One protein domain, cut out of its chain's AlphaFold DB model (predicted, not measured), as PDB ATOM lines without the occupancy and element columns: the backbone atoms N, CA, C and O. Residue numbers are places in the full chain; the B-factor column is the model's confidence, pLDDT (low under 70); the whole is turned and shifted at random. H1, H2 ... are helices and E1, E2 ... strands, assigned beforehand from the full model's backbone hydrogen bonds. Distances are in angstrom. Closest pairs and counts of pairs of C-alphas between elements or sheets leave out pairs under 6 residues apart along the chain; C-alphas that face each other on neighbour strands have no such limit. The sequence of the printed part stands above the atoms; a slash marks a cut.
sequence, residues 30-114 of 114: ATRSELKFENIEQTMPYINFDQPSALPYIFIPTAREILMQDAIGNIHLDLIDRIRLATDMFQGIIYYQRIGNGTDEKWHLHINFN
ATOM      1  N   ALA A  30      23.116   6.194  35.640       85.00
ATOM      2  CA  ALA A  30      22.338   5.397  36.581       85.00
ATOM      3  C   ALA A  30      23.170   4.223  37.109       85.00
ATOM      4  O   ALA A  30      24.150   3.802  36.499       85.00
ATOM      5  N   THR A  31      22.799   3.683  38.260       87.00
ATOM      6  CA  THR A  31      23.380   2.456  38.813       87.00
ATOM      7  C   THR A  31      22.875   1.218  38.070       87.00
ATOM      8  O   THR A  31      21.854   1.243  37.380       87.00
ATOM      9  N   ARG A  32      23.567   0.086  38.253       84.56
ATOM     10  CA  ARG A  32      23.183  -1.207  37.658       84.56
ATOM     11  C   ARG A  32      21.748  -1.623  38.024       84.56
ATOM     12  O   ARG A  32      21.016  -2.107  37.163       84.56
ATOM     13  N   SER A  33      21.342  -1.385  39.274       84.56
ATOM     14  CA  SER A  33      19.995  -1.691  39.771       84.56
ATOM     15  C   SER A  33      18.933  -0.724  39.249       84.56
ATOM     16  O   SER A  33      17.843  -1.158  38.897       84.56
ATOM     17  N   GLU A  34      19.233   0.575  39.140       84.31
ATOM     18  CA  GLU A  34      18.303   1.547  38.533       84.31
ATOM     19  C   GLU A  34      18.050   1.237  37.055       84.31
ATOM     20  O   GLU A  34      16.960   1.473  36.541       84.31
ATOM     21  N   LEU A  35      19.039   0.653  36.376       82.69
ATOM     22  CA  LEU A  35      18.892   0.160  35.014       82.69
ATOM     23  C   LEU A  35      18.266  -1.241  34.931       82.69
ATOM     24  O   LEU A  35      18.075  -1.737  33.819       82.69
ATOM     25  N   LYS A  36      17.925  -1.889  36.049       84.56
ATOM     26  CA  LYS A  36      17.344  -3.243  36.087       84.56
ATOM     27  C   LYS A  36      18.131  -4.267  35.262       84.56
ATOM     28  O   LYS A  36      17.554  -5.038  34.485       84.56
ATOM     29  N   PHE A  37      19.461  -4.218  35.346       80.31
ATOM     30  CA  PHE A  37      20.335  -5.104  34.570       80.31
ATOM     31  C   PHE A  37      20.097  -6.576  34.884       80.31
ATOM     32  O   PHE A  37      20.234  -7.398  33.988       80.31
ATOM     33  N   GLU A  38      19.663  -6.908  36.100       81.62
ATOM     34  CA  GLU A  38      19.379  -8.281  36.504       81.62
ATOM     35  C   GLU A  38      18.444  -9.004  35.521       81.62
ATOM     36  O   GLU A  38      18.700 -10.152  35.162       81.62
ATOM     37  N   ASN A  39      17.422  -8.319  35.002       76.56
ATOM     38  CA  ASN A  39      16.493  -8.894  34.029       76.56
ATOM     39  C   ASN A  39      17.099  -8.954  32.617       76.56
ATOM     40  O   ASN A  39      16.846  -9.897  31.863       76.56
ATOM     41  N   ILE A  40      17.908  -7.957  32.249       78.25
ATOM     42  CA  ILE A  40      18.578  -7.903  30.943       78.25
ATOM     43  C   ILE A  40      19.610  -9.021  30.826       78.25
ATOM     44  O   ILE A  40      19.615  -9.739  29.832       78.25
ATOM     45  N   GLU A  41      20.458  -9.198  31.834       82.00
ATOM     46  CA  GLU A  41      21.528 -10.197  31.840       82.00
ATOM     47  C   GLU A  41      20.973 -11.622  31.833       82.00
ATOM     48  O   GLU A  41      21.514 -12.487  31.147       82.00
ATOM     49  N   GLN A  42      19.852 -11.858  32.524       80.62
ATOM     50  CA  GLN A  42      19.126 -13.129  32.444       80.62
ATOM     51  C   GLN A  42      18.590 -13.402  31.034       80.62
ATOM     52  O   GLN A  42      18.647 -14.534  30.558       80.62
ATOM     53  N   THR A  43      18.071 -12.373  30.362       77.88
ATOM     54  CA  THR A  43      17.476 -12.507  29.023       77.88
ATOM     55  C   THR A  43      18.544 -12.578  27.926       77.88
ATOM     56  O   THR A  43      18.336 -13.201  26.886       77.88
ATOM     57  N   MET A  44      19.700 -11.951  28.148       79.31
ATOM     58  CA  MET A  44      20.784 -11.804  27.178       79.31
ATOM     59  C   MET A  44      22.136 -12.239  27.772       79.31
ATOM     60  O   MET A  44      23.076 -11.442  27.808       79.31
ATOM     61  N   PRO A  45      22.286 -13.514  28.183       81.50
ATOM     62  CA  PRO A  45      23.479 -13.993  28.893       81.50
ATOM     63  C   PRO A  45      24.756 -13.977  28.040       81.50
ATOM     64  O   PRO A  45      25.856 -14.146  28.557       81.50
ATOM     65  N   TYR A  46      24.618 -13.800  26.723       82.62
ATOM     66  CA  TYR A  46      25.730 -13.760  25.775       82.62
ATOM     67  C   TYR A  46      26.292 -12.348  25.550       82.62
ATOM     68  O   TYR A  46      27.312 -12.209  24.875       82.62
ATOM     69  N   ILE A  47      25.639 -11.300  26.070       80.62
ATOM     70  CA  ILE A  47      26.126  -9.923  25.949       80.62
ATOM     71  C   ILE A  47      27.114  -9.642  27.082       80.62
ATOM     72  O   ILE A  47      26.781  -9.766  28.258       80.62
ATOM     73  N   ASN A  48      28.331  -9.228  26.724       81.12
ATOM     74  CA  ASN A  48      29.315  -8.762  27.691       81.12
ATOM     75  C   ASN A  48      29.144  -7.259  27.949       81.12
ATOM     76  O   ASN A  48      29.643  -6.428  27.190       81.12
ATOM     77  N   PHE A  49      28.489  -6.920  29.056       76.75
ATOM     78  CA  PHE A  49      28.250  -5.533  29.438       76.75
ATOM     79  C   PHE A  49      29.501  -4.779  29.910       76.75
ATOM     80  O   PHE A  49      29.462  -3.554  29.978       76.75
ATOM     81  N   ASP A  50      30.632  -5.447  30.178       76.19
ATOM     82  CA  ASP A  50      31.893  -4.745  30.484       76.19
ATOM     83  C   ASP A  50      32.433  -3.940  29.288       76.19
ATOM     84  O   ASP A  50      33.329  -3.110  29.444       76.19
ATOM     85  N   GLN A  51      31.880  -4.160  28.092       78.94
ATOM     86  CA  GLN A  51      32.114  -3.337  26.913       78.94
ATOM     87  C   GLN A  51      30.843  -2.568  26.532       78.94
ATOM     88  O   GLN A  51      29.734  -3.065  26.768       78.94
ATOM     89  N   PRO A  52      30.974  -1.378  25.908       79.06
ATOM     90  CA  PRO A  52      29.829  -0.647  25.390       79.06
ATOM     91  C   PRO A  52      28.952  -1.548  24.523       79.06
ATOM     92  O   PRO A  52      29.402  -2.082  23.510       79.06
ATOM     93  N   SER A  53      27.707  -1.725  24.947       79.69
ATOM     94  CA  SER A  53      26.786  -2.678  24.337       79.69
ATOM     95  C   SER A  53      25.528  -1.956  23.885       79.69
ATOM     96  O   SER A  53      24.911  -1.215  24.654       79.69
ATOM     97  N   ALA A  54      25.154  -2.169  22.624       78.12
ATOM     98  CA  ALA A  54      23.846  -1.782  22.121       78.12
ATOM     99  C   ALA A  54      22.868  -2.904  22.458       78.12
ATOM    100  O   ALA A  54      23.095  -4.053  22.066       78.12
ATOM    101  N   LEU A  55      21.789  -2.592  23.173       69.75
ATOM    102  CA  LEU A  55      20.722  -3.575  23.308       69.75
ATOM    103  C   LEU A  55      19.932  -3.630  21.997       69.75
ATOM    104  O   LEU A  55      19.565  -2.575  21.469       69.75
ATOM    105  N   PRO A  56      19.677  -4.834  21.450       58.50
ATOM    106  CA  PRO A  56      18.809  -4.975  20.293       58.50
ATOM    107  C   PRO A  56      17.405  -4.469  20.639       58.50
ATOM    108  O   PRO A  56      16.986  -4.535  21.796       58.50
ATOM    109  N   TYR A  57      16.696  -3.971  19.623       59.00
ATOM    110  CA  TYR A  57      15.324  -3.485  19.746       59.00
ATOM    111  C   TYR A  57      14.476  -4.463  20.556       59.00
ATOM    112  O   TYR A  57      14.282  -5.616  20.160       59.00
ATOM    113  N   ILE A  58      13.961  -3.991  21.688       57.91
ATOM    114  CA  ILE A  58      12.933  -4.709  22.423       57.91
ATOM    115  C   ILE A  58      11.627  -4.316  21.743       57.91
ATOM    116  O   ILE A  58      10.917  -3.465  22.261       57.91
ATOM    117  N   PHE A  59      11.355  -4.881  20.562       53.06
ATOM    118  CA  PHE A  59      10.115  -4.600  19.846       53.06
ATOM    119  C   PHE A  59       8.950  -5.025  20.733       53.06
ATOM    120  O   PHE A  59       8.678  -6.220  20.885       53.06
ATOM    121  N   ILE A  60       8.285  -4.049  21.347       67.12
ATOM    122  CA  ILE A  60       7.098  -4.274  22.162       67.12
ATOM    123  C   ILE A  60       5.934  -3.719  21.341       67.12
ATOM    124  O   ILE A  60       5.703  -2.508  21.345       67.12
ATOM    125  N   PRO A  61       5.164  -4.578  20.640       61.47
ATOM    126  CA  PRO A  61       4.058  -4.148  19.777       61.47
ATOM    127  C   PRO A  61       3.044  -3.239  20.485       61.47
ATOM    128  O   PRO A  61       2.349  -2.450  19.851       61.47
ATOM    129  N   THR A  62       2.969  -3.348  21.811       79.50
ATOM    130  CA  THR A  62       2.049  -2.630  22.691       79.50
ATOM    131  C   THR A  62       2.706  -1.463  23.439       79.50
ATOM    132  O   THR A  62       2.084  -0.902  24.337       79.50
ATOM    133  N   ALA A  63       3.931  -1.041  23.087       82.62
ATOM    134  CA  ALA A  63       4.659  -0.001  23.825       82.62
ATOM    135  C   ALA A  63       3.863   1.306  23.947       82.62
ATOM    136  O   ALA A  63       3.802   1.911  25.019       82.62
ATOM    137  N   ARG A  64       3.162   1.687  22.871       81.31
ATOM    138  CA  ARG A  64       2.253   2.839  22.862       81.31
ATOM    139  C   ARG A  64       1.116   2.686  23.865       81.31
ATOM    140  O   ARG A  64       0.808   3.635  24.577       81.31
ATOM    141  N   GLU A  65       0.479   1.523  23.900       85.81
ATOM    142  CA  GLU A  65      -0.646   1.256  24.799       85.81
ATOM    143  C   GLU A  65      -0.187   1.266  26.255       85.81
ATOM    144  O   GLU A  65      -0.830   1.898  27.086       85.81
ATOM    145  N   ILE A  66       0.962   0.656  26.548       85.50
ATOM    146  CA  ILE A  66       1.568   0.637  27.883       85.50
ATOM    147  C   ILE A  66       1.872   2.068  28.357       85.50
ATOM    148  O   ILE A  66       1.440   2.456  29.442       85.50
ATOM    149  N   LEU A  67       2.524   2.893  27.530       84.00
ATOM    150  CA  LEU A  67       2.783   4.300  27.867       84.00
ATOM    151  C   LEU A  67       1.491   5.117  28.021       84.00
ATOM    152  O   LEU A  67       1.427   6.008  28.863       84.00
ATOM    153  N   MET A  68       0.444   4.818  27.245       83.06
ATOM    154  CA  MET A  68      -0.863   5.460  27.417       83.06
ATOM    155  C   MET A  68      -1.519   5.080  28.747       83.06
ATOM    156  O   MET A  68      -2.068   5.961  29.403       83.06
ATOM    157  N   GLN A  69      -1.452   3.809  29.159       86.69
ATOM    158  CA  GLN A  69      -1.963   3.366  30.461       86.69
ATOM    159  C   GLN A  69      -1.202   4.024  31.623       86.69
ATOM    160  O   GLN A  69      -1.820   4.370  32.627       86.69
ATOM    161  N   ASP A  70       0.110   4.236  31.478       86.81
ATOM    162  CA  ASP A  70       0.919   4.975  32.456       86.81
ATOM    163  C   ASP A  70       0.523   6.458  32.519       86.81
ATOM    164  O   ASP A  70       0.279   6.996  33.598       86.81
ATOM    165  N   ALA A  71       0.342   7.107  31.365       80.31
ATOM    166  CA  ALA A  71      -0.029   8.520  31.286       80.31
ATOM    167  C   ALA A  71      -1.412   8.833  31.889       80.31
ATOM    168  O   ALA A  71      -1.618   9.928  32.412       80.31
ATOM    169  N   ILE A  72      -2.359   7.891  31.822       83.75
ATOM    170  CA  ILE A  72      -3.686   8.031  32.449       83.75
ATOM    171  C   ILE A  72      -3.731   7.505  33.893       83.75
ATOM    172  O   ILE A  72      -4.790   7.546  34.515       83.75
ATOM    173  N   GLY A  73      -2.602   7.029  34.432       84.81
ATOM    174  CA  GLY A  73      -2.464   6.585  35.820       84.81
ATOM    175  C   GLY A  73      -3.021   5.193  36.124       84.81
ATOM    176  O   GLY A  73      -3.172   4.845  37.293       84.81
ATOM    177  N   ASN A  74      -3.326   4.388  35.103       86.94
ATOM    178  CA  ASN A  74      -3.805   3.014  35.285       86.94
ATOM    179  C   ASN A  74      -2.676   2.045  35.656       86.94
ATOM    180  O   ASN A  74      -2.908   1.062  36.357       86.94
ATOM    181  N   ILE A  75      -1.461   2.320  35.185       86.62
ATOM    182  CA  ILE A  75      -0.232   1.655  35.625       86.62
ATOM    183  C   ILE A  75       0.790   2.718  36.025       86.62
ATOM    184  O   ILE A  75       0.620   3.893  35.706       86.62
ATOM    185  N   HIS A  76       1.849   2.307  36.716       86.12
ATOM    186  CA  HIS A  76       2.962   3.192  37.025       86.12
ATOM    187  C   HIS A  76       4.272   2.541  36.600       86.12
ATOM    188  O   HIS A  76       4.723   1.568  37.202       86.12
ATOM    189  N   LEU A  77       4.850   3.074  35.532       83.81
ATOM    190  CA  LEU A  77       6.177   2.726  35.055       83.81
ATOM    191  C   LEU A  77       7.195   3.631  35.734       83.81
ATOM    192  O   LEU A  77       6.941   4.827  35.912       83.81
ATOM    193  N   ASP A  78       8.367   3.090  36.039       84.06
ATOM    194  CA  ASP A  78       9.505   3.923  36.400       84.06
ATOM    195  C   ASP A  78      10.156   4.564  35.168       84.06
ATOM    196  O   ASP A  78       9.792   4.317  34.014       84.06
ATOM    197  N   LEU A  79      11.125   5.441  35.428       79.12
ATOM    198  CA  LEU A  79      11.798   6.215  34.396       79.12
ATOM    199  C   LEU A  79      12.479   5.324  33.344       79.12
ATOM    200  O   LEU A  79      12.381   5.623  32.153       79.12
ATOM    201  N   ILE A  80      13.149   4.238  33.751       82.69
ATOM    202  CA  ILE A  80      13.918   3.412  32.814       82.69
ATOM    203  C   ILE A  80      13.008   2.613  31.879       82.69
ATOM    204  O   ILE A  80      13.293   2.521  30.682       82.69
ATOM    205  N   ASP A  81      11.883   2.099  32.379       83.94
ATOM    206  CA  ASP A  81      10.920   1.374  31.552       83.94
ATOM    207  C   ASP A  81      10.265   2.311  30.532       83.94
ATOM    208  O   ASP A  81      10.153   1.968  29.352       83.94
ATOM    209  N   ARG A  82       9.921   3.541  30.944       82.19
ATOM    210  CA  ARG A  82       9.397   4.570  30.028       82.19
ATOM    211  C   ARG A  82      10.394   4.907  28.928       82.19
ATOM    212  O   ARG A  82      10.012   4.970  27.762       82.19
ATOM    213  N   ILE A  83      11.665   5.094  29.285       82.25
ATOM    214  CA  ILE A  83      12.739   5.385  28.332       82.25
ATOM    215  C   ILE A  83      12.887   4.257  27.311       82.25
ATOM    216  O   ILE A  83      12.990   4.535  26.117       82.25
ATOM    217  N   ARG A  84      12.874   2.996  27.750       82.75
ATOM    218  CA  ARG A  84      12.994   1.829  26.863       82.75
ATOM    219  C   ARG A  84      11.836   1.730  25.884       82.75
ATOM    220  O   ARG A  84      12.072   1.621  24.685       82.75
ATOM    221  N   LEU A  85      10.606   1.832  26.387       84.88
ATOM    222  CA  LEU A  85       9.396   1.787  25.564       84.88
ATOM    223  C   LEU A  85       9.351   2.942  24.564       84.88
ATOM    224  O   LEU A  85       9.042   2.738  23.393       84.88
ATOM    225  N   ALA A  86       9.688   4.152  25.009       80.25
ATOM    226  CA  ALA A  86       9.725   5.308  24.131       80.25
ATOM    227  C   ALA A  86      10.828   5.157  23.073       80.25
ATOM    228  O   ALA A  86      10.584   5.395  21.895       80.25
ATOM    229  N   THR A  87      12.018   4.693  23.459       81.31
ATOM    230  CA  THR A  87      13.112   4.458  22.508       81.31
ATOM    231  C   THR A  87      12.725   3.442  21.438       81.31
ATOM    232  O   THR A  87      12.944   3.708  20.259       81.31
ATOM    233  N   ASP A  88      12.080   2.338  21.824       81.12
ATOM    234  CA  ASP A  88      11.559   1.343  20.882       81.12
ATOM    235  C   ASP A  88      10.526   1.947  19.916       81.12
ATOM    236  O   ASP A  88      10.677   1.852  18.698       81.12
ATOM    237  N   MET A  89       9.528   2.676  20.436       79.81
ATOM    238  CA  MET A  89       8.496   3.331  19.618       79.81
ATOM    239  C   MET A  89       9.059   4.283  18.559       79.81
ATOM    240  O   MET A  89       8.482   4.412  17.476       79.81
ATOM    241  N   PHE A  90      10.154   4.972  18.875       77.94
ATOM    242  CA  PHE A  90      10.811   5.919  17.975       77.94
ATOM    243  C   PHE A  90      11.979   5.299  17.193       77.94
ATOM    244  O   PHE A  90      12.723   6.038  16.553       77.94
ATOM    245  N   GLN A  91      12.121   3.966  17.201       78.62
ATOM    246  CA  GLN A  91      13.184   3.232  16.498       78.62
ATOM    247  C   GLN A  91      14.595   3.737  16.855       78.62
ATOM    248  O   GLN A  91      15.486   3.807  16.006       78.62
ATOM    249  N   GLY A  92      14.788   4.120  18.117       80.44
ATOM    250  CA  GLY A  92      16.086   4.503  18.646       80.44
ATOM    251  C   GLY A  92      16.889   3.306  19.153       80.44
ATOM    252  O   GLY A  92      16.368   2.212  19.361       80.44
ATOM    253  N   ILE A  93      18.176   3.532  19.386       84.06
ATOM    254  CA  ILE A  93      19.113   2.544  19.924       84.06
ATOM    255  C   ILE A  93      19.615   3.042  21.275       84.06
ATOM    256  O   ILE A  93      20.013   4.201  21.406       84.06
ATOM    257  N   ILE A  94      19.622   2.148  22.266       84.75
ATOM    258  CA  ILE A  94      20.171   2.415  23.594       84.75
ATOM    259  C   ILE A  94      21.546   1.761  23.712       84.75
ATOM    260  O   ILE A  94      21.679   0.539  23.600       84.75
ATOM    261  N   TYR A  95      22.547   2.582  23.998       87.12
ATOM    262  CA  TYR A  95      23.898   2.165  24.335       87.12
ATOM    263  C   TYR A  95      24.098   2.244  25.842       87.12
ATOM    264  O   TYR A  95      23.746   3.239  26.476       87.12
ATOM    265  N   TYR A  96      24.698   1.202  26.401       87.12
ATOM    266  CA  TYR A  96      25.083   1.144  27.802       87.12
ATOM    267  C   TYR A  96      26.599   1.143  27.891       87.12
ATOM    268  O   TYR A  96      27.251   0.307  27.264       87.12
ATOM    269  N   GLN A  97      27.157   2.055  28.678       88.69
ATOM    270  CA  GLN A  97      28.587   2.132  28.936       88.69
ATOM    271  C   GLN A  97      28.837   2.202  30.438       88.69
ATOM    272  O   GLN A  97      28.370   3.119  31.110       88.69
ATOM    273  N   ARG A  98      29.626   1.267  30.964       87.56
ATOM    274  CA  ARG A  98      30.091   1.324  32.350       87.56
ATOM    275  C   ARG A  98      30.985   2.546  32.559       87.56
ATOM    276  O   ARG A  98      31.909   2.788  31.780       87.56
ATOM    277  N   ILE A  99      30.726   3.292  33.624       86.19
ATOM    278  CA  ILE A  99      31.537   4.417  34.086       86.19
ATOM    279  C   ILE A  99      31.841   4.225  35.578       86.19
ATOM    280  O   ILE A  99      30.949   4.047  36.400       86.19
ATOM    281  N   GLY A 100      33.123   4.220  35.939       80.50
ATOM    282  CA  GLY A 100      33.556   3.891  37.301       80.50
ATOM    283  C   GLY A 100      33.692   2.386  37.567       80.50
ATOM    284  O   GLY A 100      33.504   1.546  36.684       80.50
ATOM    285  N   ASN A 101      34.097   2.047  38.790       77.12
ATOM    286  CA  ASN A 101      34.403   0.686  39.223       77.12
ATOM    287  C   ASN A 101      34.049   0.470  40.707       77.12
ATOM    288  O   ASN A 101      34.003   1.407  41.500       77.12
ATOM    289  N   GLY A 102      33.808  -0.787  41.091       74.00
ATOM    290  CA  GLY A 102      33.550  -1.151  42.488       74.00
ATOM    291  C   GLY A 102      32.298  -0.477  43.062       74.00
ATOM    292  O   GLY A 102      31.216  -0.601  42.500       74.00
ATOM    293  N   THR A 103      32.439   0.217  44.193       71.56
ATOM    294  CA  THR A 103      31.328   0.896  44.888       71.56
ATOM    295  C   THR A 103      30.823   2.151  44.179       71.56
ATOM    296  O   THR A 103      29.701   2.567  44.445       71.56
ATOM    297  N   ASP A 104      31.617   2.717  43.268       74.81
ATOM    298  CA  ASP A 104      31.252   3.889  42.463       74.81
ATOM    299  C   ASP A 104      30.802   3.489  41.046       74.81
ATOM    300  O   ASP A 104      30.786   4.317  40.133       74.81
ATOM    301  N   GLU A 105      30.469   2.209  40.829       79.88
ATOM    302  CA  GLU A 105      29.989   1.736  39.534       79.88
ATOM    303  C   GLU A 105      28.678   2.432  39.145       79.88
ATOM    304  O   GLU A 105      27.620   2.237  39.748       79.88
ATOM    305  N   LYS A 106      28.761   3.199  38.061       85.88
ATOM    306  CA  LYS A 106      27.643   3.809  37.357       85.88
ATOM    307  C   LYS A 106      27.649   3.361  35.900       85.88
ATOM    308  O   LYS A 106      28.600   2.772  35.383       85.88
ATOM    309  N   TRP A 107      26.563   3.661  35.217       86.69
ATOM    310  CA  TRP A 107      26.342   3.333  33.825       86.69
ATOM    311  C   TRP A 107      25.823   4.564  33.115       86.69
ATOM    312  O   TRP A 107      24.834   5.162  33.530       86.69
ATOM    313  N   HIS A 108      26.497   4.931  32.035       86.50
ATOM    314  CA  HIS A 108      26.025   5.926  31.101       86.50
ATOM    315  C   HIS A 108      25.108   5.234  30.093       86.50
ATOM    316  O   HIS A 108      25.540   4.374  29.320       86.50
ATOM    317  N   LEU A 109      23.833   5.602  30.128       86.12
ATOM    318  CA  LEU A 109      22.886   5.329  29.062       86.12
ATOM    319  C   LEU A 109      23.064   6.404  28.000       86.12
ATOM    320  O   LEU A 109      22.990   7.581  28.336       86.12
ATOM    321  N   HIS A 110      23.229   6.028  26.742       86.56
ATOM    322  CA  HIS A 110      23.195   6.964  25.628       86.56
ATOM    323  C   HIS A 110      22.162   6.508  24.607       86.56
ATOM    324  O   HIS A 110      22.184   5.354  24.179       86.56
ATOM    325  N   ILE A 111      21.249   7.398  24.229       84.38
ATOM    326  CA  ILE A 111      20.156   7.073  23.312       84.38
ATOM    327  C   ILE A 111      20.323   7.854  22.025       84.38
ATOM    328  O   ILE A 111      20.439   9.076  22.059       84.38
ATOM    329  N   ASN A 112      20.288   7.137  20.904       81.69
ATOM    330  CA  ASN A 112      20.322   7.709  19.566       81.69
ATOM    331  C   ASN A 112      19.015   7.412  18.838       81.69
ATOM    332  O   ASN A 112      18.586   6.262  18.790       81.69
ATOM    333  N   PHE A 113      18.406   8.440  18.251       73.94
ATOM    334  CA  PHE A 113      17.216   8.316  17.409       73.94
ATOM    335  C   PHE A 113      17.617   8.454  15.941       73.94
ATOM    336  O   PHE A 113      18.453   9.299  15.616       73.94
ATOM    337  N   ASN A 114      17.024   7.631  15.074       64.81
ATOM    338  CA  ASN A 114      17.160   7.737  13.617       64.81
ATOM    339  C   ASN A 114      16.074   8.639  13.006       64.81
ATOM    340  O   ASN A 114      14.999   8.834  13.623       64.81
TER     341      ASN A 114
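Overview. This is residues 30 to 114 of the 114 residues of an uncharacterized protein of Chitinophaga rupis (UniProt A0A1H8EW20). Two hairpins stand one after the other along an elongated body: a small sheet, made of the strand hairpin E2 and E3 with short E1 along E2, and next to it the helical hairpin H2 and H3. H3 lies between the sheet and H2 but only grazes the sheet, H2 makes the far end, and H1 lies off to one side, not on the sheet and apart from both other helices. The printed part has 85 residues with three named helices and three named strands, in the order H1 E1 H2 H3 E2 E3; the sheet runs E1 - E2 - E3, antiparallel, and the class is mixed, helices and strands. The whole is compact, with a radius of gyration of the C-alphas of 13.6 A, and spans 40 by 26 by 23 A.

Along the chain. The printed part begins at Ala 30. H1, residues 37 to 43, is 9.7 A long and begins with C-alpha 37 at (20.335, -5.104, 34.570). E1 is residues 53 to 55, 6.2 A. H2 is residues 63 to 71, 12.3 A, with C-alpha 63 at (4.659, -0.001, 23.825). H3, residues 79 to 89, is the longest helix at 15.4 A. E2, residues 93 to 99, measures 18.9 A. E3, residues 106 to 112, measures 19.6 A and ends with C-alpha 112 at (20.322, 7.709, 19.566).

Arrangement. H1 is apart from H2, H3, E2 and E3. E1 is an edge strand, antiparallel to E2 at 143 degrees; N 53 and O 96 are within hydrogen-bond range at 3.1 A, as are N 96 and O 53 at 3.0 A. H2 touches H3 in a helical hairpin: the closest C-alphas, those of Ala 63 and Leu 85, are 5.4 A apart, and the two run opposite ways at a steep tilt of 39 degrees. H2 is not on the sheet. H3 is on the sheet but only grazes it, with its residues 80 to 88; the closest C-alphas of H3 and E2 are those of Thr 87 and Ile 93, 6.8 A apart. The inner strand E2 forms a hairpin with the edge strand E3, antiparallel at 156 degrees, with N 95 and O 110 within hydrogen-bond range at 2.8 A and N 99 and O 106 at 2.8 A. In H1, H2 and H3 every O i to N i+4 pair is within hydrogen-bond range.

Size, cuts and confidence. The two C-alphas farthest apart are those of Ile 72 and Gly 102, 39.6 A. The printed part has no cut and ends at Asn 114, the chain's last residue. The link from H3 to E2 is tight, the others are short, and no link is long. The mean pLDDT of the printed part is 80.2; residues 55 to 61 and residue 114 are under 70.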